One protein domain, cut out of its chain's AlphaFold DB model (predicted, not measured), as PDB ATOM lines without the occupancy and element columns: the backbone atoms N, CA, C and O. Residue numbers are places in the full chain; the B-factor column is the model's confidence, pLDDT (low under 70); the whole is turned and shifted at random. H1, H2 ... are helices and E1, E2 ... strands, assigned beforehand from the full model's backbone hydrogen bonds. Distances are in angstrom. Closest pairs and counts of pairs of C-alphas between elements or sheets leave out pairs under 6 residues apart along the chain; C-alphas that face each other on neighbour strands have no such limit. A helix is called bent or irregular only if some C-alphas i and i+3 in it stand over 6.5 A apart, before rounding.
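What this domain is: This is residues 134 to 217 of the 267 residues of an uncharacterized protein of Microvirga aerophila (UniProt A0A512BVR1). A twisted three-stranded sheet forms the middle layer, with the helical hairpin of H1 and H2 over one face and the single long helix H3 slanting over the other. The first printed residues, 134 to 135, pair with E1 at the sheet's edge before the chain goes on to H1. The printed part has 84 residues, with three named helices and three named strands in the order H1 H2 E1 E2 E3 H3; the sheet's order is E1 E2 E3, antiparallel throughout, and the class is mixed, helices and strands. It is compact, with a radius of gyration of the C-alphas of 12.2 A, and rounded, spanning 31 by 28 by 18 A.

How they stand to each other: H1, residues 139 to 149, and H2, residues 153 to 161, form a helical hairpin and touch, the closest C-alphas being those of Val 143 and Gly 154, 4.0 A apart; they run opposite ways at a shallow tilt of 29 degrees. E1, residues 165 to 170, E2, residues 176 to 182, and E3, residues 188 to 195, make a meander, each strand the antiparallel neighbour of the one before. Between E1 and E2, N 168 and O 178 are 2.9 A apart, within hydrogen-bond range. Between E2 and E3, N 179 and O 192 are 2.8 A apart, also within range. The sheet is only just strongly twisted, its C-alphas lying up to 4.5 A off the best plane, and E3 bends by 54 degrees at residue 191. H2 is on the sheet at a height of 8.1 A, over E1 and along the strands, at 15 degrees to E1 on the local plane. H1 is on the same face at a height of 10.5 A, over E1 and only just over E2, where 3 of its C-alphas fall. H3, residues 203 to 215, is on the opposite face at a height of 9.4 A, over E2 and E3; its closest C-alphas to E3 are those of Val 206 and Val 193, 6.3 A. H3 runs slantwise to the strands, at 41 degrees to E2 on the local plane. In H1 and H3 every O i to N i+4 pair is within hydrogen-bond range; in H2 it is 2 of 5, beside 4 of 6 for O i to N i+3.

Where its parts are: H1 begins at C-alpha 139 (3.612, -14.679, -91.582) and is 15.0 A long. H2 is irregular: C-alphas 155 and 158 are 7.3 A apart. E2 measures 19.6 A and E3 20.2 A. H3, 18.1 A long, ends at C-alpha 215 (-5.295, -35.303, -77.162).

The domain as a whole: The two C-alphas farthest apart, those of Arg 148 and Asn 185, are 33.3 A apart. The printed part has no cut and no long link. Mean pLDDT of the printed part is 94.9, and no printed residue is under 70.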
ATOM      1  N   ALA A 134      -6.213 -24.458 -86.355       97.94
ATOM      2  CA  ALA A 134      -5.428 -24.065 -87.524       97.94
ATOM      3  C   ALA A 134      -4.003 -23.690 -87.107       97.94
ATOM      4  O   ALA A 134      -3.810 -22.713 -86.383       97.94
ATOM      5  N   VAL A 135      -2.993 -24.419 -87.579       98.06
ATOM      6  CA  VAL A 135      -1.592 -24.034 -87.350       98.06
ATOM      7  C   VAL A 135      -1.244 -22.835 -88.228       98.06
ATOM      8  O   VAL A 135      -1.442 -22.860 -89.443       98.06
ATOM      9  N   LEU A 136      -0.698 -21.780 -87.627       97.81
ATOM     10  CA  LEU A 136      -0.281 -20.581 -88.346       97.81
ATOM     11  C   LEU A 136       1.123 -20.781 -88.917       97.81
ATOM     12  O   LEU A 136       2.128 -20.526 -88.255       97.81
ATOM     13  N   THR A 137       1.184 -21.253 -90.158       96.56
ATOM     14  CA  THR A 137       2.442 -21.569 -90.851       96.56
ATOM     15  C   THR A 137       2.979 -20.427 -91.710       96.56
ATOM     16  O   THR A 137       4.107 -20.510 -92.185       96.56
ATOM     17  N   THR A 138       2.225 -19.341 -91.901       98.00
ATOM     18  CA  THR A 138       2.668 -18.195 -92.706       98.00
ATOM     19  C   THR A 138       2.624 -16.893 -91.919       98.00
ATOM     20  O   THR A 138       1.735 -16.660 -91.096       98.00
ATOM     21  N   GLY A 139       3.576 -16.002 -92.197       97.44
ATOM     22  CA  GLY A 139       3.612 -14.679 -91.582       97.44
ATOM     23  C   GLY A 139       2.416 -13.808 -91.987       97.44
ATOM     24  O   GLY A 139       1.924 -13.028 -91.173       97.44
ATOM     25  N   GLU A 140       1.871 -13.996 -93.194       97.31
ATOM     26  CA  GLU A 140       0.632 -13.339 -93.628       97.31
ATOM     27  C   GLU A 140      -0.567 -13.756 -92.767       97.31
ATOM     28  O   GLU A 140      -1.301 -12.887 -92.284       97.31
ATOM     29  N   ALA A 141      -0.735 -15.059 -92.507       97.69
ATOM     30  CA  ALA A 141      -1.800 -15.557 -91.640       97.69
ATOM     31  C   ALA A 141      -1.669 -14.986 -90.220       97.69
ATOM     32  O   ALA A 141      -2.658 -14.532 -89.645       97.69
ATOM     33  N   MET A 142      -0.444 -14.918 -89.686       98.06
ATOM     34  CA  MET A 142      -0.172 -14.312 -88.377       98.06
ATOM     35  C   MET A 142      -0.502 -12.814 -88.336       98.06
ATOM     36  O   MET A 142      -1.099 -12.338 -87.373       98.06
ATOM     37  N   VAL A 143      -0.140 -12.047 -89.370       96.88
ATOM     38  CA  VAL A 143      -0.450 -10.608 -89.445       96.88
ATOM     39  C   VAL A 143      -1.954 -10.376 -89.574       96.88
ATOM     40  O   VAL A 143      -2.496  -9.504 -88.894       96.88
ATOM     41  N   SER A 144      -2.625 -11.145 -90.430       97.19
ATOM     42  CA  SER A 144      -4.071 -11.055 -90.636       97.19
ATOM     43  C   SER A 144      -4.834 -11.369 -89.347       97.19
ATOM     44  O   SER A 144      -5.644 -10.560 -88.887       97.19
ATOM     45  N   LEU A 145      -4.502 -12.490 -88.702       97.25
ATOM     46  CA  LEU A 145      -5.142 -12.897 -87.457       97.25
ATOM     47  C   LEU A 145      -4.818 -11.938 -86.306       97.25
ATOM     48  O   LEU A 145      -5.724 -11.566 -85.568       97.25
ATOM     49  N   GLY A 146      -3.575 -11.461 -86.202       96.50
ATOM     50  CA  GLY A 146      -3.184 -10.488 -85.180       96.50
ATOM     51  C   GLY A 146      -3.946  -9.168 -85.282       96.50
ATOM     52  O   GLY A 146      -4.362  -8.617 -84.269       96.50
ATOM     53  N   ARG A 147      -4.225  -8.687 -86.503       96.69
ATOM     54  CA  ARG A 147      -5.101  -7.518 -86.708       96.69
ATOM     55  C   ARG A 147      -6.530  -7.788 -86.249       96.69
ATOM     56  O   ARG A 147      -7.121  -6.926 -85.610       96.69
ATOM     57  N   ARG A 148      -7.073  -8.973 -86.548       96.56
ATOM     58  CA  ARG A 148      -8.428  -9.365 -86.130       96.56
ATOM     59  C   ARG A 148      -8.546  -9.476 -84.610       96.56
ATOM     60  O   ARG A 148      -9.513  -8.993 -84.036       96.56
ATOM     61  N   PHE A 149      -7.535 -10.060 -83.976       95.94
ATOM     62  CA  PHE A 149      -7.429 -10.175 -82.524       95.94
ATOM     63  C   PHE A 149      -7.003  -8.871 -81.845       95.94
ATOM     64  O   PHE A 149      -7.070  -8.792 -80.622       95.94
ATOM     65  N   GLN A 150      -6.581  -7.861 -82.613       95.69
ATOM     66  CA  GLN A 150      -6.020  -6.603 -82.117       95.69
ATOM     67  C   GLN A 150      -4.862  -6.831 -81.133       95.69
ATOM     68  O   GLN A 150      -4.788  -6.211 -80.077       95.69
ATOM     69  N   ASN A 151      -3.956  -7.744 -81.488       92.56
ATOM     70  CA  ASN A 151      -2.794  -8.089 -80.680       92.56
ATOM     71  C   ASN A 151      -1.494  -8.086 -81.501       92.56
ATOM     72  O   ASN A 151      -1.459  -7.786 -82.698       92.56
ATOM     73  N   CYS A 152      -0.392  -8.425 -80.835       93.12
ATOM     74  CA  CYS A 152       0.948  -8.386 -81.403       93.12
ATOM     75  C   CYS A 152       1.339  -9.648 -82.194       93.12
ATOM     76  O   CYS A 152       2.499  -9.771 -82.571       93.12
ATOM     77  N   LEU A 153       0.423 -10.569 -82.521       95.19
ATOM     78  CA  LEU A 153       0.774 -11.844 -83.172       95.19
ATOM     79  C   LEU A 153       1.639 -11.669 -84.432       95.19
ATOM     80  O   LEU A 153       2.611 -12.392 -84.634       95.19
ATOM     81  N   GLY A 154       1.352 -10.659 -85.256       92.94
ATOM     82  CA  GLY A 154       2.140 -10.373 -86.458       92.94
ATOM     83  C   GLY A 154       3.605  -9.992 -86.184       92.94
ATOM     84  O   GLY A 154       4.447 -10.158 -87.066       92.94
ATOM     85  N   SER A 155       3.944  -9.481 -84.994       93.06
ATOM     86  CA  SER A 155       5.339  -9.231 -84.598       93.06
ATOM     87  C   SER A 155       6.064 -10.503 -84.157       93.06
ATOM     88  O   SER A 155       7.292 -10.505 -84.147       93.06
ATOM     89  N   LYS A 156       5.339 -11.594 -83.876       95.62
ATOM     90  CA  LYS A 156       5.904 -12.866 -83.412       95.62
ATOM     91  C   LYS A 156       6.361 -13.799 -84.546       95.62
ATOM     92  O   LYS A 156       6.958 -14.838 -84.276       95.62
ATOM     93  N   ALA A 157       6.152 -13.428 -85.814       95.50
ATOM     94  CA  ALA A 157       6.592 -14.214 -86.975       95.50
ATOM     95  C   ALA A 157       8.087 -14.621 -86.950       95.50
ATOM     96  O   ALA A 157       8.376 -15.768 -87.287       95.50
ATOM     97  N   PRO A 158       9.044 -13.779 -86.498       94.31
ATOM     98  CA  PRO A 158      10.438 -14.199 -86.341       94.31
ATOM     99  C   PRO A 158      10.628 -15.397 -85.397       94.31
ATOM    100  O   PRO A 158      11.434 -16.275 -85.696       94.31
ATOM    101  N   PHE A 159       9.868 -15.492 -84.300       94.12
ATOM    102  CA  PHE A 159       9.959 -16.635 -83.381       94.12
ATOM    103  C   PHE A 159       9.508 -17.937 -84.050       94.12
ATOM    104  O   PHE A 159      10.152 -18.974 -83.877       94.12
ATOM    105  N   VAL A 160       8.461 -17.869 -84.876       97.38
ATOM    106  CA  VAL A 160       7.990 -19.014 -85.670       97.38
ATOM    107  C   VAL A 160       8.987 -19.377 -86.765       97.38
ATOM    108  O   VAL A 160       9.285 -20.554 -86.957       97.38
ATOM    109  N   ALA A 161       9.590 -18.381 -87.420       96.38
ATOM    110  CA  ALA A 161      10.618 -18.616 -88.428       96.38
ATOM    111  C   ALA A 161      11.808 -19.389 -87.848       96.38
ATOM    112  O   ALA A 161      12.249 -20.353 -88.461       96.38
ATOM    113  N   THR A 162      12.264 -19.053 -86.634       96.00
ATOM    114  CA  THR A 162      13.333 -19.808 -85.943       96.00
ATOM    115  C   THR A 162      12.931 -21.227 -85.518       96.00
ATOM    116  O   THR A 162      13.769 -21.985 -85.033       96.00
ATOM    117  N   GLY A 163      11.649 -21.587 -85.634       95.94
ATOM    118  CA  GLY A 163      11.105 -22.863 -85.176       95.94
ATOM    119  C   GLY A 163      11.055 -23.010 -83.655       95.94
ATOM    120  O   GLY A 163      10.837 -24.115 -83.170       95.94
ATOM    121  N   ARG A 164      11.281 -21.935 -82.886       94.69
ATOM    122  CA  ARG A 164      11.203 -21.967 -81.416       94.69
ATOM    123  C   ARG A 164       9.766 -21.896 -80.910       94.69
ATOM    124  O   ARG A 164       9.474 -22.447 -79.855       94.69
ATOM    125  N   HIS A 165       8.895 -21.211 -81.646       96.88
ATOM    126  CA  HIS A 165       7.487 -21.045 -81.299       96.88
ATOM    127  C   HIS A 165       6.609 -21.570 -82.432       96.88
ATOM    128  O   HIS A 165       7.011 -21.568 -83.596       96.88
ATOM    129  N   ALA A 166       5.389 -21.957 -82.093       98.19
ATOM    130  CA  ALA A 166       4.305 -22.123 -83.045       98.19
ATOM    131  C   ALA A 166       3.035 -21.504 -82.466       98.19
ATOM    132  O   ALA A 166       2.852 -21.472 -81.252       98.19
ATOM    133  N   TYR A 167       2.155 -21.019 -83.336       98.31
ATOM    134  CA  TYR A 167       0.867 -20.474 -82.929       98.31
ATOM    135  C   TYR A 167      -0.248 -21.262 -83.598       98.31
ATOM    136  O   TYR A 167      -0.178 -21.560 -84.793       98.31
ATOM    137  N   VAL A 168      -1.269 -21.602 -82.820       98.38
ATOM    138  CA  VAL A 168      -2.418 -22.378 -83.282       98.38
ATOM    139  C   VAL A 168      -3.687 -21.592 -83.000       98.38
ATOM    140  O   VAL A 168      -3.938 -21.169 -81.877       98.38
ATOM    141  N   TYR A 169      -4.489 -21.380 -84.030       98.38
ATOM    142  CA  TYR A 169      -5.765 -20.694 -83.941       98.38
ATOM    143  C   TYR A 169      -6.884 -21.675 -83.574       98.38
ATOM    144  O   TYR A 169      -7.063 -22.689 -84.246       98.38
ATOM    145  N   TRP A 170      -7.642 -21.351 -82.527       98.00
ATOM    146  CA  TRP A 170      -8.842 -22.057 -82.087       98.00
ATOM    147  C   TRP A 170     -10.081 -21.454 -82.752       98.00
ATOM    148  O   TRP A 170     -10.375 -20.272 -82.560       98.00
ATOM    149  N   ARG A 171     -10.803 -22.261 -83.539       96.88
ATOM    150  CA  ARG A 171     -11.892 -21.778 -84.407       96.88
ATOM    151  C   ARG A 171     -13.237 -21.586 -83.710       96.88
ATOM    152  O   ARG A 171     -14.121 -20.963 -84.296       96.88
ATOM    153  N   HIS A 172     -13.422 -22.139 -82.514       95.75
ATOM    154  CA  HIS A 172     -14.703 -22.048 -81.809       95.75
ATOM    155  C   HIS A 172     -14.829 -20.736 -81.053       95.75
ATOM    156  O   HIS A 172     -13.830 -20.130 -80.693       95.75
ATOM    157  N   SER A 173     -16.065 -20.318 -80.791       93.56
ATOM    158  CA  SER A 173     -16.347 -19.140 -79.971       93.56
ATOM    159  C   SER A 173     -16.365 -19.507 -78.481       93.56
ATOM    160  O   SER A 173     -17.050 -20.471 -78.129       93.56
ATOM    161  N   PRO A 174     -15.701 -18.743 -77.595       94.31
ATOM    162  CA  PRO A 174     -14.801 -17.624 -77.896       94.31
ATOM    163  C   PRO A 174     -13.519 -18.043 -78.631       94.31
ATOM    164  O   PRO A 174     -12.847 -18.986 -78.210       94.31
ATOM    165  N   GLU A 175     -13.175 -17.310 -79.699       95.75
ATOM    166  CA  GLU A 175     -11.951 -17.539 -80.483       95.75
ATOM    167  C   GLU A 175     -10.698 -17.308 -79.621       95.75
ATOM    168  O   GLU A 175     -10.666 -16.404 -78.779       95.75
ATOM    169  N   ALA A 176      -9.640 -18.087 -79.861       96.69
ATOM    170  CA  ALA A 176      -8.377 -17.969 -79.129       96.69
ATOM    171  C   ALA A 176      -7.157 -18.318 -79.994       96.69
ATOM    172  O   ALA A 176      -7.274 -18.943 -81.050       96.69
ATOM    173  N   ILE A 177      -5.970 -17.928 -79.533       97.75
ATOM    174  CA  ILE A 177      -4.682 -18.315 -80.115       97.75
ATOM    175  C   ILE A 177      -3.862 -19.025 -79.043       97.75
ATOM    176  O   ILE A 177      -3.480 -18.419 -78.049       97.75
ATOM    177  N   ALA A 178      -3.549 -20.294 -79.262       97.06
ATOM    178  CA  ALA A 178      -2.598 -21.028 -78.446       97.06
ATOM    179  C   ALA A 178      -1.162 -20.705 -78.872       97.06
ATOM    180  O   ALA A 178      -0.827 -20.777 -80.060       97.06
ATOM    181  N   GLU A 179      -0.312 -20.389 -77.903       96.69
ATOM    182  CA  GLU A 179       1.130 -20.262 -78.071       96.69
ATOM    183  C   GLU A 179       1.822 -21.545 -77.624       96.69
ATOM    184  O   GLU A 179       1.655 -22.006 -76.492       96.69
ATOM    185  N   LEU A 180       2.628 -22.115 -78.516       97.38
ATOM    186  CA  LEU A 180       3.392 -23.324 -78.264       97.38
ATOM    187  C   LEU A 180       4.886 -23.017 -78.276       97.38
ATOM    188  O   LEU A 180       5.373 -22.342 -79.186       97.38
ATOM    189  N   HIS A 181       5.628 -23.570 -77.319       96.44
ATOM    190  CA  HIS A 181       7.091 -23.495 -77.277       96.44
ATOM    191  C   HIS A 181       7.695 -24.839 -77.659       96.44
ATOM    192  O   HIS A 181       7.206 -25.894 -77.251       96.44
ATOM    193  N   ARG A 182       8.765 -24.810 -78.454       96.06
ATOM    194  CA  ARG A 182       9.468 -26.017 -78.882       96.06
ATOM    195  C   ARG A 182      10.499 -26.439 -77.840       96.06
ATOM    196  O   ARG A 182      11.357 -25.657 -77.438       96.06
ATOM    197  N   LEU A 183      10.444 -27.702 -77.450       95.62
ATOM    198  CA  LEU A 183      11.388 -28.353 -76.554       95.62
ATOM    199  C   LEU A 183      12.646 -28.800 -77.313       95.62
ATOM    200  O   LEU A 183      12.643 -28.980 -78.533       95.62
ATOM    201  N   SER A 184      13.737 -29.035 -76.581       94.00
ATOM    202  CA  SER A 184      15.019 -29.488 -77.150       94.00
ATOM    203  C   SER A 184      14.931 -30.847 -77.855       94.00
ATOM    204  O   SER A 184      15.713 -31.115 -78.762       94.00
ATOM    205  N   ASN A 185      13.958 -31.684 -77.484       94.75
ATOM    206  CA  ASN A 185      13.664 -32.959 -78.144       94.75
ATOM    207  C   ASN A 185      12.817 -32.809 -79.427       94.75
ATOM    208  O   ASN A 185      12.456 -33.805 -80.048       94.75
ATOM    209  N   GLY A 186      12.485 -31.577 -79.820       94.69
ATOM    210  CA  GLY A 186      11.726 -31.259 -81.023       94.69
ATOM    211  C   GLY A 186      10.206 -31.238 -80.857       94.69
ATOM    212  O   GLY A 186       9.542 -30.779 -81.785       94.69
ATOM    213  N   GLN A 187       9.670 -31.676 -79.712       96.62
ATOM    214  CA  GLN A 187       8.239 -31.616 -79.399       96.62
ATOM    215  C   GLN A 187       7.803 -30.193 -79.029       96.62
ATOM    216  O   GLN A 187       8.635 -29.330 -78.761       96.62
ATOM    217  N   PHE A 188       6.495 -29.952 -78.989       97.25
ATOM    218  CA  PHE A 188       5.917 -28.682 -78.554       97.25
ATOM    219  C   PHE A 188       5.186 -28.843 -77.224       97.25
ATOM    220  O   PHE A 188       4.635 -29.905 -76.946       97.25
ATOM    221  N   VAL A 189       5.153 -27.775 -76.433       96.62
ATOM    222  CA  VAL A 189       4.338 -27.660 -75.221       96.62
ATOM    223  C   VAL A 189       3.459 -26.416 -75.324       96.62
ATOM    224  O   VAL A 189       3.917 -25.378 -75.804       96.62
ATOM    225  N   LEU A 190       2.202 -26.514 -74.895       96.00
ATOM    226  CA  LEU A 190       1.320 -25.360 -74.740       96.00
ATOM    227  C   LEU A 190       1.842 -24.478 -73.603       96.00
ATOM    228  O   LEU A 190       1.898 -24.925 -72.453       96.00
ATOM    229  N   ALA A 191       2.211 -23.248 -73.953       92.06
ATOM    230  CA  ALA A 191       2.723 -22.240 -73.034       92.06
ATOM    231  C   ALA A 191       1.619 -21.276 -72.581       92.06
ATOM    232  O   ALA A 191       1.512 -21.008 -71.391       92.06
ATOM    233  N   ASP A 192       0.790 -20.785 -73.510       91.62
ATOM    234  CA  ASP A 192      -0.247 -19.792 -73.200       91.62
ATOM    235  C   ASP A 192      -1.433 -19.848 -74.184       91.62
ATOM    236  O   ASP A 192      -1.336 -20.436 -75.267       91.62
ATOM    237  N   VAL A 193      -2.561 -19.234 -73.815       93.25
ATOM    238  CA  VAL A 193      -3.768 -19.091 -74.640       93.25
ATOM    239  C   VAL A 193      -4.240 -17.636 -74.619       93.25
ATOM    240  O   VAL A 193      -4.764 -17.134 -73.628       93.25
ATOM    241  N   HIS A 194      -4.119 -16.980 -75.770       92.62
ATOM    242  CA  HIS A 194      -4.394 -15.560 -75.957       92.62
ATOM    243  C   HIS A 194      -5.802 -15.334 -76.526       92.62
ATOM    244  O   HIS A 194      -6.093 -15.807 -77.633       92.62
ATOM    245  N   PRO A 195      -6.687 -14.601 -75.830       91.38
ATOM    246  CA  PRO A 195      -7.976 -14.207 -76.377       91.38
ATOM    247  C   PRO A 195      -7.848 -12.939 -77.235       91.38
ATOM    248  O   PRO A 195      -6.794 -12.303 -77.330       91.38
ATOM    249  N   VAL A 196      -8.960 -12.539 -77.848       90.38
ATOM    250  CA  VAL A 196      -9.079 -11.238 -78.520       90.38
ATOM    251  C   VAL A 196      -8.778 -10.103 -77.527       90.38
ATOM    252  O   VAL A 196      -9.163 -10.170 -76.358       90.38
ATOM    253  N   LEU A 197      -8.089  -9.055 -77.995       87.81
ATOM    254  CA  LEU A 197      -7.696  -7.869 -77.219       87.81
ATOM    255  C   LEU A 197      -6.813  -8.164 -75.994       87.81
ATOM    256  O   LEU A 197      -6.748  -7.335 -75.088       87.81
ATOM    257  N   ASN A 198      -6.158  -9.331 -75.935       82.19
ATOM    258  CA  ASN A 198      -5.353  -9.761 -74.784       82.19
ATOM    259  C   ASN A 198      -6.111  -9.647 -73.445       82.19
ATOM    260  O   ASN A 198      -5.531  -9.359 -72.397       82.19
ATOM    261  N   GLN A 199      -7.434  -9.835 -73.477       83.62
ATOM    262  CA  GLN A 199      -8.256  -9.855 -72.272       83.62
ATOM    263  C   GLN A 199      -7.915 -11.066 -71.395       83.62
ATOM    264  O   GLN A 199      -7.072 -11.900 -71.725       83.62
ATOM    265  N   ARG A 200      -8.585 -11.193 -70.247       81.12
ATOM    266  CA  ARG A 200      -8.500 -12.432 -69.478       81.12
ATOM    267  C   ARG A 200      -9.143 -13.564 -70.294       81.12
ATOM    268  O   ARG A 200     -10.300 -13.401 -70.688       81.12
ATOM    269  N   PRO A 201      -8.438 -14.678 -70.554       83.00
ATOM    270  CA  PRO A 201      -9.003 -15.764 -71.337       83.00
ATOM    271  C   PRO A 201     -10.152 -16.434 -70.578       83.00
ATOM    272  O   PRO A 201     -10.118 -16.555 -69.349       83.00
ATOM    273  N   ASP A 202     -11.175 -16.854 -71.319       88.38
ATOM    274  CA  ASP A 202     -12.282 -17.623 -70.762       88.38
ATOM    275  C   ASP A 202     -11.772 -18.999 -70.287       88.38
ATOM    276  O   ASP A 202     -11.191 -19.735 -71.093       88.38
ATOM    277  N   PRO A 203     -11.969 -19.379 -69.009       89.62
ATOM    278  CA  PRO A 203     -11.437 -20.634 -68.482       89.62
ATOM    279  C   PRO A 203     -11.937 -21.875 -69.226       89.62
ATOM    280  O   PRO A 203     -11.187 -22.840 -69.370       89.62
ATOM    281  N   ALA A 204     -13.179 -21.860 -69.728       92.00
ATOM    282  CA  ALA A 204     -13.714 -22.984 -70.486       92.00
ATOM    283  C   ALA A 204     -13.032 -23.097 -71.859       92.00
ATOM    284  O   ALA A 204     -12.656 -24.203 -72.249       92.00
ATOM    285  N   THR A 205     -12.775 -21.977 -72.545       93.62
ATOM    286  CA  THR A 205     -11.954 -21.952 -73.767       93.62
ATOM    287  C   THR A 205     -10.537 -22.465 -73.513       93.62
ATOM    288  O   THR A 205     -10.062 -23.314 -74.265       93.62
ATOM    289  N   VAL A 206      -9.861 -22.012 -72.448       92.81
ATOM    290  CA  VAL A 206      -8.499 -22.481 -72.112       92.81
ATOM    291  C   VAL A 206      -8.488 -23.989 -71.874       92.81
ATOM    292  O   VAL A 206      -7.646 -24.693 -72.434       92.81
ATOM    293  N   ALA A 207      -9.442 -24.498 -71.091       93.25
ATOM    294  CA  ALA A 207      -9.574 -25.926 -70.827       93.25
ATOM    295  C   ALA A 207      -9.852 -26.723 -72.113       93.25
ATOM    296  O   ALA A 207      -9.244 -27.771 -72.326       93.25
ATOM    297  N   ALA A 208     -10.717 -26.220 -72.999       95.75
ATOM    298  CA  ALA A 208     -11.027 -26.865 -74.273       95.75
ATOM    299  C   ALA A 208      -9.802 -26.940 -75.198       95.75
ATOM    300  O   ALA A 208      -9.467 -28.023 -75.686       95.75
ATOM    301  N   VAL A 209      -9.092 -25.820 -75.378       96.12
ATOM    302  CA  VAL A 209      -7.854 -25.744 -76.170       96.12
ATOM    303  C   VAL A 209      -6.796 -26.692 -75.607       96.12
ATOM    304  O   VAL A 209      -6.209 -27.476 -76.353       96.12
ATOM    305  N   ARG A 210      -6.592 -26.676 -74.284       95.81
ATOM    306  CA  ARG A 210      -5.658 -27.569 -73.588       95.81
ATOM    307  C   ARG A 210      -5.991 -29.035 -73.832       95.81
ATOM    308  O   ARG A 210      -5.123 -29.776 -74.281       95.81
ATOM    309  N   ASN A 211      -7.228 -29.444 -73.564       96.12
ATOM    310  CA  ASN A 211      -7.655 -30.836 -73.707       96.12
ATOM    311  C   ASN A 211      -7.498 -31.319 -75.152       96.12
ATOM    312  O   ASN A 211      -7.025 -32.431 -75.389       96.12
ATOM    313  N   LYS A 212      -7.841 -30.467 -76.127       97.75
ATOM    314  CA  LYS A 212      -7.656 -30.772 -77.546       97.75
ATOM    315  C   LYS A 212      -6.175 -30.968 -77.879       97.75
ATOM    316  O   LYS A 212      -5.828 -31.997 -78.450       97.75
ATOM    317  N   LEU A 213      -5.298 -30.038 -77.506       97.44
ATOM    318  CA  LEU A 213      -3.861 -30.138 -77.793       97.44
ATOM    319  C   LEU A 213      -3.214 -31.344 -77.095       97.44
ATOM    320  O   LEU A 213      -2.442 -32.071 -77.718       97.44
ATOM    321  N   GLN A 214      -3.601 -31.630 -75.851       96.38
ATOM    322  CA  GLN A 214      -3.154 -32.823 -75.129       96.38
ATOM    323  C   GLN A 214      -3.605 -34.116 -75.815       96.38
ATOM    324  O   GLN A 214      -2.822 -35.061 -75.897       96.38
ATOM    325  N   SER A 215      -4.821 -34.155 -76.374       96.88
ATOM    326  CA  SER A 215      -5.295 -35.303 -77.162       96.88
ATOM    327  C   SER A 215      -4.465 -35.548 -78.432       96.88
ATOM    328  O   SER A 215      -4.395 -36.675 -78.911       96.88
ATOM    329  N   LEU A 216      -3.784 -34.507 -78.928       97.19
ATOM    330  CA  LEU A 216      -2.852 -34.547 -80.058       97.19
ATOM    331  C   LEU A 216      -1.389 -34.767 -79.621       97.19
ATOM    332  O   LEU A 216      -0.471 -34.626 -80.423       97.19
ATOM    333  N   GLY A 217      -1.147 -35.093 -78.348       96.88
ATOM    334  CA  GLY A 217       0.194 -35.348 -77.817       96.88
ATOM    335  C   GLY A 217       1.022 -34.093 -77.533       96.88
ATOM    336  O   GLY A 217       2.220 -34.209 -77.280       96.88
TER     337      GLY A 217